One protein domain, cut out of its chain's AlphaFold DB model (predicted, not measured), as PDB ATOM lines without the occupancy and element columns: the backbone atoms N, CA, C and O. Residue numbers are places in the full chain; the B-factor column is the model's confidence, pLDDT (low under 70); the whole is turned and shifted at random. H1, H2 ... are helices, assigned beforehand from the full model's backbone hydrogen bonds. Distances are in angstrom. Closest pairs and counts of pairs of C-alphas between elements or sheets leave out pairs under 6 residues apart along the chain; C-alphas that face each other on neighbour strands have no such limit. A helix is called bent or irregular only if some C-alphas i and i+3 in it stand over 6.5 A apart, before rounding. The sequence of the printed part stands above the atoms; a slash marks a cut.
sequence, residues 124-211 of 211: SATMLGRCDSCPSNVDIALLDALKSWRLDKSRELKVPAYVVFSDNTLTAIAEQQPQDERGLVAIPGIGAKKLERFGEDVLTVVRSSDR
ATOM      1  N   SER A 124      31.405  22.057 -34.934       91.50
ATOM      2  CA  SER A 124      32.168  21.002 -35.616       91.50
ATOM      3  C   SER A 124      31.845  19.608 -35.083       91.50
ATOM      4  O   SER A 124      31.512  18.729 -35.870       91.50
ATOM      5  N   ALA A 125      31.844  19.423 -33.758       93.06
ATOM      6  CA  ALA A 125      31.493  18.146 -33.135       93.06
ATOM      7  C   ALA A 125      30.056  17.726 -33.485       93.06
ATOM      8  O   ALA A 125      29.801  16.568 -33.808       93.06
ATOM      9  N   THR A 126      29.126  18.690 -33.504       92.94
ATOM     10  CA  THR A 126      27.746  18.461 -33.951       92.94
ATOM     11  C   THR A 126      27.696  18.021 -35.410       92.94
ATOM     12  O   THR A 126      27.025  17.044 -35.712       92.94
ATOM     13  N   MET A 127      28.416  18.701 -36.304       92.94
ATOM     14  CA  MET A 127      28.400  18.404 -37.739       92.94
ATOM     15  C   MET A 127      29.041  17.054 -38.080       92.94
ATOM     16  O   MET A 127      28.566  16.369 -38.977       92.94
ATOM     17  N   LEU A 128      30.083  16.656 -37.345       94.38
ATOM     18  CA  LEU A 128      30.723  15.344 -37.480       94.38
ATOM     19  C   LEU A 128      29.912  14.213 -36.824       94.38
ATOM     20  O   LEU A 128      30.134  13.038 -37.104       94.38
ATOM     21  N   GLY A 129      28.995  14.545 -35.909       92.19
ATOM     22  CA  GLY A 129      28.235  13.562 -35.135       92.19
ATOM     23  C   GLY A 129      29.067  12.812 -34.085       92.19
ATOM     24  O   GLY A 129      28.585  11.839 -33.505       92.19
ATOM     25  N   ARG A 130      30.303  13.247 -33.806       94.44
ATOM     26  CA  ARG A 130      31.186  12.675 -32.777       94.44
ATOM     27  C   ARG A 130      32.002  13.753 -32.064       94.44
ATOM     28  O   ARG A 130      32.238  14.824 -32.616       94.44
ATOM     29  N   CYS A 131      32.416  13.476 -30.828       93.44
ATOM     30  CA  CYS A 131      33.335  14.357 -30.112       93.44
ATOM     31  C   CYS A 131      34.773  14.168 -30.611       93.44
ATOM     32  O   CYS A 131      35.118  13.128 -31.172       93.44
ATOM     33  N   ASP A 132      35.597  15.180 -30.372       90.88
ATOM     34  CA  ASP A 132      37.031  15.223 -30.684       90.88
ATOM     35  C   ASP A 132      37.831  14.026 -30.144       90.88
ATOM     36  O   ASP A 132      38.737  13.529 -30.801       90.88
ATOM     37  N   SER A 133      37.453  13.538 -28.967       92.50
ATOM     38  CA  SER A 133      38.082  12.436 -28.239       92.50
ATOM     39  C   SER A 133      37.658  11.044 -28.710       92.50
ATOM     40  O   SER A 133      38.195  10.051 -28.224       92.50
ATOM     41  N   CYS A 134      36.684  10.934 -29.619       92.81
ATOM     42  CA  CYS A 134      36.291   9.650 -30.197       92.81
ATOM     43  C   CYS A 134      37.037   9.377 -31.511       92.81
ATOM     44  O   CYS A 134      37.281  10.319 -32.273       92.81
ATOM     45  N   PRO A 135      37.349   8.100 -31.808       90.19
ATOM     46  CA  PRO A 135      38.113   7.723 -32.992       90.19
ATOM     47  C   PRO A 135      37.429   8.164 -34.289       90.19
ATOM     48  O   PRO A 135      36.203   8.232 -34.391       90.19
ATOM     49  N   SER A 136      38.268   8.470 -35.272       88.75
ATOM     50  CA  SER A 136      37.898   8.941 -36.600       88.75
ATOM     51  C   SER A 136      38.135   7.816 -37.601       88.75
ATOM     52  O   SER A 136      39.279   7.567 -37.965       88.75
ATOM     53  N   ASN A 137      37.074   7.155 -38.060       87.38
ATOM     54  CA  ASN A 137      37.167   6.095 -39.073       87.38
ATOM     55  C   ASN A 137      36.921   6.670 -40.477       87.38
ATOM     56  O   ASN A 137      36.078   6.174 -41.216       87.38
ATOM     57  N   VAL A 138      37.581   7.786 -40.801       93.19
ATOM     58  CA  VAL A 138      37.410   8.452 -42.101       93.19
ATOM     59  C   VAL A 138      38.070   7.599 -43.171       93.19
ATOM     60  O   VAL A 138      39.282   7.385 -43.117       93.19
ATOM     61  N   ASP A 139      37.299   7.190 -44.171       93.56
ATOM     62  CA  ASP A 139      37.865   6.708 -45.423       93.56
ATOM     63  C   ASP A 139      38.395   7.904 -46.231       93.56
ATOM     64  O   ASP A 139      37.640   8.774 -46.675       93.56
ATOM     65  N   ILE A 140      39.721   7.973 -46.368       94.50
ATOM     66  CA  ILE A 140      40.413   9.077 -47.045       94.50
ATOM     67  C   ILE A 140      40.116   9.059 -48.549       94.50
ATOM     68  O   ILE A 140      39.891  10.122 -49.130       94.50
ATOM     69  N   ALA A 141      40.061   7.877 -49.167       95.06
ATOM     70  CA  ALA A 141      39.803   7.745 -50.599       95.06
ATOM     71  C   ALA A 141      38.377   8.204 -50.931       95.06
ATOM     72  O   ALA A 141      38.179   9.020 -51.836       95.06
ATOM     73  N   LEU A 142      37.398   7.775 -50.129       95.88
ATOM     74  CA  LEU A 142      36.018   8.238 -50.259       95.88
ATOM     75  C   LEU A 142      35.900   9.747 -50.010       95.88
ATOM     76  O   LEU A 142      35.190  10.447 -50.736       95.88
ATOM     77  N   LEU A 143      36.595  10.283 -49.002       97.19
ATOM     78  CA  LEU A 143      36.570  11.718 -48.719       97.19
ATOM     79  C   LEU A 143      37.094  12.542 -49.903       97.19
ATOM     80  O   LEU A 143      36.516  13.584 -50.232       97.19
ATOM     81  N   ASP A 144      38.158  12.089 -50.557       97.19
ATOM     82  CA  ASP A 144      38.728  12.774 -51.717       97.19
ATOM     83  C   ASP A 144      37.837  12.647 -52.963       97.19
ATOM     84  O   ASP A 144      37.654  13.633 -53.692       97.19
ATOM     85  N   ALA A 145      37.181  11.498 -53.155       97.19
ATOM     86  CA  ALA A 145      36.153  11.321 -54.181       97.19
ATOM     87  C   ALA A 145      34.969  12.282 -53.964       97.19
ATOM     88  O   ALA A 145      34.552  12.990 -54.883       97.19
ATOM     89  N   LEU A 146      34.481  12.398 -52.725       97.62
ATOM     90  CA  LEU A 146      33.404  13.321 -52.351       97.62
ATOM     91  C   LEU A 146      33.799  14.792 -52.533       97.62
ATOM     92  O   LEU A 146      32.977  15.606 -52.961       97.62
ATOM     93  N   LYS A 147      35.046  15.164 -52.220       97.81
ATOM     94  CA  LYS A 147      35.552  16.528 -52.449       97.81
ATOM     95  C   LYS A 147      35.621  16.860 -53.936       97.81
ATOM     96  O   LYS A 147      35.226  17.967 -54.306       97.81
ATOM     97  N   SER A 148      36.085  15.919 -54.757       97.56
ATOM     98  CA  SER A 148      36.142  16.064 -56.215       97.56
ATOM     99  C   SER A 148      34.739  16.224 -56.801       97.56
ATOM    100  O   SER A 148      34.454  17.238 -57.435       97.56
ATOM    101  N   TRP A 149      33.818  15.321 -56.449       97.88
ATOM    102  CA  TRP A 149      32.411  15.414 -56.845       97.88
ATOM    103  C   TRP A 149      31.777  16.750 -56.424       97.88
ATOM    104  O   TRP A 149      31.121  17.421 -57.224       97.88
ATOM    105  N   ARG A 150      32.013  17.200 -55.181       98.06
ATOM    106  CA  ARG A 150      31.496  18.486 -54.689       98.06
ATOM    107  C   ARG A 150      32.025  19.655 -55.515       98.06
ATOM    108  O   ARG A 150      31.273  20.594 -55.780       98.06
ATOM    109  N   LEU A 151      33.308  19.633 -55.874       97.62
ATOM    110  CA  LEU A 151      33.923  20.682 -56.680       97.62
ATOM    111  C   LEU A 151      33.261  20.761 -58.059       97.62
ATOM    112  O   LEU A 151      32.873  21.853 -58.476       97.62
ATOM    113  N   ASP A 152      33.047  19.625 -58.712       97.62
ATOM    114  CA  ASP A 152      32.393  19.565 -60.020       97.62
ATOM    115  C   ASP A 152      30.940  20.042 -59.946       97.62
ATOM    116  O   ASP A 152      30.543  20.937 -60.700       97.62
ATOM    117  N   LYS A 153      30.178  19.581 -58.946       97.62
ATOM    118  CA  LYS A 153      28.800  20.042 -58.728       97.62
ATOM    119  C   LYS A 153      28.730  21.538 -58.434       97.62
ATOM    120  O   LYS A 153      27.822  22.232 -58.886       97.62
ATOM    121  N   SER A 154      29.695  22.070 -57.688       97.62
ATOM    122  CA  SER A 154      29.739  23.499 -57.374       97.62
ATOM    123  C   SER A 154      30.005  24.365 -58.609       97.62
ATOM    124  O   SER A 154      29.386  25.420 -58.759       97.62
ATOM    125  N   ARG A 155      30.851  23.887 -59.534       97.75
ATOM    126  CA  ARG A 155      31.120  24.529 -60.828       97.75
ATOM    127  C   ARG A 155      29.895  24.502 -61.738       97.75
ATOM    128  O   ARG A 155      29.543  25.545 -62.281       97.75
ATOM    129  N   GLU A 156      29.222  23.354 -61.847       97.25
ATOM    130  CA  GLU A 156      27.970  23.198 -62.610       97.25
ATOM    131  C   GLU A 156      26.913  24.208 -62.142       97.25
ATOM    132  O   GLU A 156      26.300  24.918 -62.937       97.25
ATOM    133  N   LEU A 157      26.755  24.325 -60.824       95.94
ATOM    134  CA  LEU A 157      25.776  25.206 -60.199       95.94
ATOM    135  C   LEU A 157      26.240  26.660 -60.061       95.94
ATOM    136  O   LEU A 157      25.450  27.499 -59.629       95.94
ATOM    137  N   LYS A 158      27.496  26.964 -60.412       97.75
ATOM    138  CA  LYS A 158      28.130  28.285 -60.269       97.75
ATOM    139  C   LYS A 158      28.024  28.854 -58.848       97.75
ATOM    140  O   LYS A 158      27.769  30.041 -58.656       97.75
ATOM    141  N   VAL A 159      28.227  28.005 -57.845       96.75
ATOM    142  CA  VAL A 159      28.230  28.388 -56.425       96.75
ATOM    143  C   VAL A 159      29.535  27.954 -55.755       96.75
ATOM    144  O   VAL A 159      30.165  27.003 -56.210       96.75
ATOM    145  N   PRO A 160      29.954  28.588 -54.649       97.25
ATOM    146  CA  PRO A 160      31.067  28.082 -53.851       97.25
ATOM    147  C   PRO A 160      30.823  26.648 -53.347       97.25
ATOM    148  O   PRO A 160      29.713  26.314 -52.929       97.25
ATOM    149  N   ALA A 161      31.865  25.811 -53.307       95.56
ATOM    150  CA  ALA A 161      31.758  24.387 -52.958       95.56
ATOM    151  C   ALA A 161      31.057  24.113 -51.618       95.56
ATOM    152  O   ALA A 161      30.230  23.205 -51.523       95.56
ATOM    153  N   TYR A 162      31.313  24.939 -50.600       94.00
ATOM    154  CA  TYR A 162      30.706  24.781 -49.277       94.00
ATOM    155  C   TYR A 162      29.168  24.909 -49.278       94.00
ATOM    156  O   TYR A 162      28.515  24.430 -48.348       94.00
ATOM    157  N   VAL A 163      28.573  25.530 -50.310       94.81
ATOM    158  CA  VAL A 163      27.112  25.655 -50.468       94.81
ATOM    159  C   VAL A 163      26.476  24.297 -50.769       94.81
ATOM    160  O   VAL A 163      25.393  24.002 -50.253       94.81
ATOM    161  N   VAL A 164      27.166  23.446 -51.537       95.62
ATOM    162  CA  VAL A 164      26.740  22.066 -51.814       95.62
ATOM    163  C   VAL A 164      26.794  21.271 -50.505       95.62
ATOM    164  O   VAL A 164      25.752  20.956 -49.927       95.62
ATOM    165  N   PHE A 165      27.990  21.094 -49.937       95.88
ATOM    166  CA  PHE A 165      28.202  20.537 -48.596       95.88
ATOM    167  C   PHE A 165      29.437  21.142 -47.930       95.88
ATOM    168  O   PHE A 165      30.429  21.436 -48.596       95.88
ATOM    169  N   SER A 166      29.404  21.293 -46.605       95.31
ATOM    170  CA  SER A 166      30.585  21.697 -45.836       95.31
ATOM    171  C   SER A 166      31.587  20.546 -45.727       95.31
ATOM    172  O   SER A 166      31.225  19.380 -45.898       95.31
ATOM    173  N   ASP A 167      32.841  20.861 -45.398       95.81
ATOM    174  CA  ASP A 167      33.880  19.842 -45.195       95.81
ATOM    175  C   ASP A 167      33.521  18.872 -44.064       95.81
ATOM    176  O   ASP A 167      33.731  17.668 -44.200       95.81
ATOM    177  N   ASN A 168      32.899  19.362 -42.986       96.19
ATOM    178  CA  ASN A 168      32.437  18.508 -41.890       96.19
ATOM    179  C   ASN A 168      31.356  17.524 -42.349       96.19
ATOM    180  O   ASN A 168      31.389  16.370 -41.938       96.19
ATOM    181  N   THR A 169      30.422  17.945 -43.209       95.81
ATOM    182  CA  THR A 169      29.404  17.029 -43.742       95.81
ATOM    183  C   THR A 169      30.033  15.972 -44.649       95.81
ATOM    184  O   THR A 169      29.701  14.802 -44.504       95.81
ATOM    185  N   LEU A 170      30.976  16.340 -45.529       96.94
ATOM    186  CA  LEU A 170      31.684  15.351 -46.356       96.94
ATOM    187  C   LEU A 170      32.502  14.370 -45.509       96.94
ATOM    188  O   LEU A 170      32.463  13.170 -45.754       96.94
ATOM    189  N   THR A 171      33.188  14.872 -44.482       96.88
ATOM    190  CA  THR A 171      33.930  14.041 -43.522       96.88
ATOM    191  C   THR A 171      32.985  13.076 -42.811       96.88
ATOM    192  O   THR A 171      33.261  11.886 -42.732       96.88
ATOM    193  N   ALA A 172      31.824  13.557 -42.357       95.44
ATOM    194  CA  ALA A 172      30.823  12.718 -41.709       95.44
ATOM    195  C   ALA A 172      30.258  11.635 -42.644       95.44
ATOM    196  O   ALA A 172      30.032  10.523 -42.176       95.44
ATOM    197  N   ILE A 173      30.054  11.933 -43.936       96.06
ATOM    198  CA  ILE A 173      29.652  10.940 -44.950       96.06
ATOM    199  C   ILE A 173      30.753   9.892 -45.121       96.06
ATOM    200  O   ILE A 173      30.455   8.704 -45.057       96.06
ATOM    201  N   ALA A 174      32.011  10.312 -45.267       96.44
ATOM    202  CA  ALA A 174      33.139   9.395 -45.428       96.44
ATOM    203  C   ALA A 174      33.359   8.483 -44.203       96.44
ATOM    204  O   ALA A 174      33.785   7.343 -44.356       96.44
ATOM    205  N   GLU A 175      33.045   8.952 -42.989       93.94
ATOM    206  CA  GLU A 175      33.115   8.124 -41.775       93.94
ATOM    207  C   GLU A 175      31.902   7.208 -41.554       93.94
ATOM    208  O   GLU A 175      31.995   6.252 -40.783       93.94
ATOM    209  N   GLN A 176      30.726   7.573 -42.073       93.38
ATOM    210  CA  GLN A 176      29.468   6.857 -41.811       93.38
ATOM    211  C   GLN A 176      29.043   5.950 -42.958       93.38
ATOM    212  O   GLN A 176      28.245   5.050 -42.717       93.38
ATOM    213  N   GLN A 177      29.555   6.196 -44.165       94.56
ATOM    214  CA  GLN A 177      29.309   5.423 -45.383       94.56
ATOM    215  C   GLN A 177      27.823   5.044 -45.550       94.56
ATOM    216  O   GLN A 177      27.472   3.863 -45.588       94.56
ATOM    217  N   PRO A 178      26.913   6.041 -45.577       95.06
ATOM    218  CA  PRO A 178      25.483   5.780 -45.657       95.06
ATOM    219  C   PRO A 178      25.136   5.072 -46.972       95.06
ATOM    220  O   PRO A 178      25.502   5.534 -48.049       95.06
ATOM    221  N   GLN A 179      24.391   3.973 -46.874       94.69
ATOM    222  CA  GLN A 179      24.022   3.134 -48.022       94.69
ATOM    223  C   GLN A 179      22.642   3.486 -48.605       94.69
ATOM    224  O   GLN A 179      22.285   3.043 -49.702       94.69
ATOM    225  N   ASP A 180      21.870   4.307 -47.891       95.12
ATOM    226  CA  ASP A 180      20.530   4.749 -48.257       95.12
ATOM    227  C   ASP A 180      20.266   6.216 -47.861       95.12
ATOM    228  O   ASP A 180      21.033   6.867 -47.145       95.12
ATOM    229  N   GLU A 181      19.141   6.755 -48.338       94.25
ATOM    230  CA  GLU A 181      18.718   8.125 -48.032       94.25
ATOM    231  C   GLU A 181      18.498   8.355 -46.533       94.25
ATOM    232  O   GLU A 181      18.754   9.447 -46.024       94.25
ATOM    233  N   ARG A 182      18.048   7.325 -45.803       93.31
ATOM    234  CA  ARG A 182      17.837   7.409 -44.352       93.31
ATOM    235  C   ARG A 182      19.158   7.649 -43.625       93.31
ATOM    236  O   ARG A 182      19.209   8.508 -42.745       93.31
ATOM    237  N   GLY A 183      20.216   6.948 -44.025       92.88
ATOM    238  CA  GLY A 183      21.573   7.159 -43.538       92.88
ATOM    239  C   GLY A 183      22.085   8.564 -43.845       92.88
ATOM    240  O   GLY A 183      22.658   9.204 -42.967       92.88
ATOM    241  N   LEU A 184      21.814   9.096 -45.042       94.06
ATOM    242  CA  LEU A 184      22.193  10.471 -45.386       94.06
ATOM    243  C   LEU A 184      21.469  11.514 -44.527       94.06
ATOM    244  O   LEU A 184      22.108  12.417 -43.997       94.06
ATOM    245  N   VAL A 185      20.153  11.393 -44.338       94.12
ATOM    246  CA  VAL A 185      19.372  12.345 -43.522       94.12
ATOM    247  C   VAL A 185      19.792  12.329 -42.050       94.12
ATOM    248  O   VAL A 185      19.663  13.343 -41.360       94.12
ATOM    249  N   ALA A 186      20.319  11.208 -41.554       91.62
ATOM    250  CA  ALA A 186      20.860  11.126 -40.201       91.62
ATOM    251  C   ALA A 186      22.130  11.981 -40.009       91.62
ATOM    252  O   ALA A 186      22.456  12.336 -38.872       91.62
ATOM    253  N   ILE A 187      22.827  12.350 -41.093       93.56
ATOM    254  CA  ILE A 187      24.045  13.161 -41.043       93.56
ATOM    255  C   ILE A 187      23.693  14.654 -40.911       93.56
ATOM    256  O   ILE A 187      23.020  15.234 -41.773       93.56
ATOM    257  N   PRO A 188      24.197  15.338 -39.869       90.44
ATOM    258  CA  PRO A 188      23.974  16.766 -39.694       90.44
ATOM    259  C   PRO A 188      24.452  17.600 -40.896       90.44
ATOM    260  O   PRO A 188      25.568  17.464 -41.398       90.44
ATOM    261  N   GLY A 189      23.583  18.505 -41.353       86.31
ATOM    262  CA  GLY A 189      23.814  19.329 -42.545       86.31
ATOM    263  C   GLY A 189      23.128  18.828 -43.815       86.31
ATOM    264  O   GLY A 189      23.100  19.574 -44.800       86.31
ATOM    265  N   ILE A 190      22.526  17.633 -43.794       92.44
ATOM    266  CA  ILE A 190      21.751  17.074 -44.907       92.44
ATOM    267  C   ILE A 190      20.252  17.203 -44.604       92.44
ATOM    268  O   ILE A 190      19.621  16.338 -44.011       92.44
ATOM    269  N   GLY A 191      19.676  18.348 -44.981       90.00
ATOM    270  CA  GLY A 191      18.228  18.571 -44.904       90.00
ATOM    271  C   GLY A 191      17.487  18.064 -46.145       90.00
ATOM    272  O   GLY A 191      18.108  17.818 -47.178       90.00
ATOM    273  N   ALA A 192      16.152  18.014 -46.076       89.62
ATOM    274  CA  ALA A 192      15.282  17.501 -47.147       89.62
ATOM    275  C   ALA A 192      15.618  18.055 -48.545       89.62
ATOM    276  O   ALA A 192      15.798  17.291 -49.481       89.62
ATOM    277  N   LYS A 193      15.823  19.375 -48.672       93.06
ATOM    278  CA  LYS A 193      16.179  20.008 -49.956       93.06
ATOM    279  C   LYS A 193      17.521  19.538 -50.528       93.06
ATOM    280  O   LYS A 193      17.693  19.498 -51.738       93.06
ATOM    281  N   LYS A 194      18.507  19.264 -49.666       93.00
ATOM    282  CA  LYS A 194      19.821  18.776 -50.112       93.00
ATOM    283  C   LYS A 194      19.762  17.301 -50.473       93.00
ATOM    284  O   LYS A 194      20.408  16.915 -51.434       93.00
ATOM    285  N   LEU A 195      18.985  16.518 -49.727       93.94
ATOM    286  CA  LEU A 195      18.725  15.122 -50.055       93.94
ATOM    287  C   LEU A 195      18.063  15.004 -51.431       93.94
ATOM    288  O   LEU A 195      18.582  14.307 -52.286       93.94
ATOM    289  N   GLU A 196      16.990  15.757 -51.666       94.38
ATOM    290  CA  GLU A 196      16.279  15.768 -52.950       94.38
ATOM    291  C   GLU A 196      17.197  16.163 -54.114       94.38
ATOM    292  O   GLU A 196      17.126  15.591 -55.194       94.38
ATOM    293  N   ARG A 197      18.091  17.135 -53.896       95.44
ATOM    294  CA  ARG A 197      18.947  17.674 -54.958       95.44
ATOM    295  C   ARG A 197      20.226  16.874 -55.218       95.44
ATOM    296  O   ARG A 197      20.746  16.942 -56.326       95.44
ATOM    297  N   PHE A 198      20.788  16.227 -54.198       96.44
ATOM    298  CA  PHE A 198      22.141  15.655 -54.247       96.44
ATOM    299  C   PHE A 198      22.242  14.229 -53.688       96.44
ATOM    300  O   PHE A 198      23.325  13.652 -53.715       96.44
ATOM    301  N   GLY A 199      21.169  13.675 -53.123       94.56
ATOM    302  CA  GLY A 199      21.205  12.413 -52.384       94.56
ATOM    303  C   GLY A 199      21.650  11.230 -53.240       94.56
ATOM    304  O   GLY A 199      22.562  10.511 -52.844       94.56
ATOM    305  N   GLU A 200      21.058  11.068 -54.423       96.06
ATOM    306  CA  GLU A 200      21.381   9.975 -55.349       96.06
ATOM    307  C   GLU A 200      22.840  10.028 -55.829       96.06
ATOM    308  O   GLU A 200      23.552   9.021 -55.771       96.06
ATOM    309  N   ASP A 201      23.313  11.215 -56.219       96.38
ATOM    310  CA  ASP A 201      24.699  11.442 -56.634       96.38
ATOM    311  C   ASP A 201      25.683  11.031 -55.525       96.38
ATOM    312  O   ASP A 201      26.634  10.286 -55.764       96.38
ATOM    313  N   VAL A 202      25.437  11.478 -54.286       96.44
ATOM    314  CA  VAL A 202      26.300  11.161 -53.137       96.44
ATOM    315  C   VAL A 202      26.289   9.665 -52.832       96.44
ATOM    316  O   VAL A 202      27.354   9.092 -52.616       96.44
ATOM    317  N   LEU A 203      25.121   9.013 -52.839       96.56
ATOM    318  CA  LEU A 203      25.031   7.561 -52.627       96.56
ATOM    319  C   LEU A 203      25.781   6.785 -53.710       96.56
ATOM    320  O   LEU A 203      26.393   5.762 -53.414       96.56
ATOM    321  N   THR A 204      25.769   7.277 -54.947       96.31
ATOM    322  CA  THR A 204      26.536   6.682 -56.047       96.31
ATOM    323  C   THR A 204      28.038   6.772 -55.782       96.31
ATOM    324  O   THR A 204      28.734   5.767 -55.916       96.31
ATOM    325  N   VAL A 205      28.532   7.931 -55.324       96.06
ATOM    326  CA  VAL A 205      29.946   8.099 -54.939       96.06
ATOM    327  C   VAL A 205      30.319   7.158 -53.790       96.06
ATOM    328  O   VAL A 205      31.325   6.459 -53.889       96.06
ATOM    329  N   VAL A 206      29.493   7.074 -52.741       94.94
ATOM    330  CA  VAL A 206      29.737   6.184 -51.589       94.94
ATOM    331  C   VAL A 206      29.830   4.723 -52.032       94.94
ATOM    332  O   VAL A 206      30.821   4.061 -51.746       94.94
ATOM    333  N   ARG A 207      28.857   4.242 -52.814       93.19
ATOM    334  CA  ARG A 207      28.827   2.852 -53.302       93.19
ATOM    335  C   ARG A 207      29.968   2.516 -54.262       93.19
ATOM    336  O   ARG A 207      30.326   1.352 -54.394       93.19
ATOM    337  N   SER A 208      30.515   3.512 -54.959       88.56
ATOM    338  CA  SER A 208      31.641   3.308 -55.876       88.56
ATOM    339  C   SER A 208      32.988   3.150 -55.168       88.56
ATOM    340  O   SER A 208      33.901   2.587 -55.762       88.56
ATOM    341  N   SER A 209      33.102   3.616 -53.919       79.25
ATOM    342  CA  SER A 209      34.331   3.527 -53.118       79.25
ATOM    343  C   SER A 209      34.481   2.196 -52.372       79.25
ATOM    344  O   SER A 209      35.575   1.887 -51.918       79.25
ATOM    345  N   ASP A 210      33.405   1.411 -52.257       62.06
ATOM    346  CA  ASP A 210      33.390   0.075 -51.630       62.06
ATOM    347  C   ASP A 210      33.934  -1.042 -52.555       62.06
ATOM    348  O   ASP A 210      33.829  -2.228 -52.234       62.06
ATOM    349  N   ARG A 211      34.475  -0.690 -53.729       53.09
ATOM    350  CA  ARG A 211      34.867  -1.624 -54.796       53.09
ATOM    351  C   ARG A 211      36.342  -1.514 -55.147       53.09
ATOM    352  O   ARG A 211      36.948  -2.589 -55.354       53.09
TER     353      ARG A 211
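What this domain is: This is residues 124 to 211 of the 211 residues of a protein of freshwater metagenome (UniProt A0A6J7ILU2). Three crossed helices, H2, H4 and H6, make a triangle, and each has a short helix packed on it: H3 on H2, H1 on H4, H5 on H6. H4 lies nearest the middle, and the loop between H1 and H2 swings out at one end. The printed part has 88 residues with six named helices, H1 to H6 in order, and no named strand; the class is all helix. It is compact, with a radius of gyration of the C-alphas of 12.2 A and spans of 37 by 29 by 22 A.

Where its parts are: The longest helix by residues, H6, residues 192 to 209, spans 24.4 A from C-alpha 192 at (15.282, 17.501, -47.147) to C-alpha 209 at (34.331, 3.527, -53.118). H6 is irregular, with C-alphas 197 and 200 8.1 A apart, and has a kink of 63 degrees near residue 199. H2, residues 140 to 156, also spans 24.4 A, and H4, residues 167 to 176, spans 14.1 A. H1 is residues 124 to 128, with C-alpha 124 at (32.168, 21.002, -35.616), H3 is 161 to 164 and H5 is 181 to 186.

How they stand to each other: H6 touches H2, the hub, with residues 202 to 209 alone, closest at the C-alphas of Ser 209 and Leu 142, 5.8 A; they run opposite ways at a steep tilt of 46 degrees. H2 touches H4 at Leu 143 and Ala 174, C-alphas 5.3 A apart, and H3 at Ser 154 and Ala 161, 4.9 A. H5 touches H6, about perpendicular at 72 degrees, only just, with the C-alphas of Glu 181 and Gly 199 closest at 6.6 A. H1 touches H4, the C-alphas of Leu 128 and Ala 172 being closest at 5.0 A. Every O i to N i+4 pair is within hydrogen-bond range in H1, H2, H4 and H5, and 12 of 14 are in H6; H3 is too short for such a pair.

The domain as a whole: The C-alphas farthest apart, of Ser 133 and Glu 156, are 37.4 A apart. The printed part has no cut, and the link from H1 to H2, 11 residues, is long. Residues 210 to 211 have pLDDT under 70.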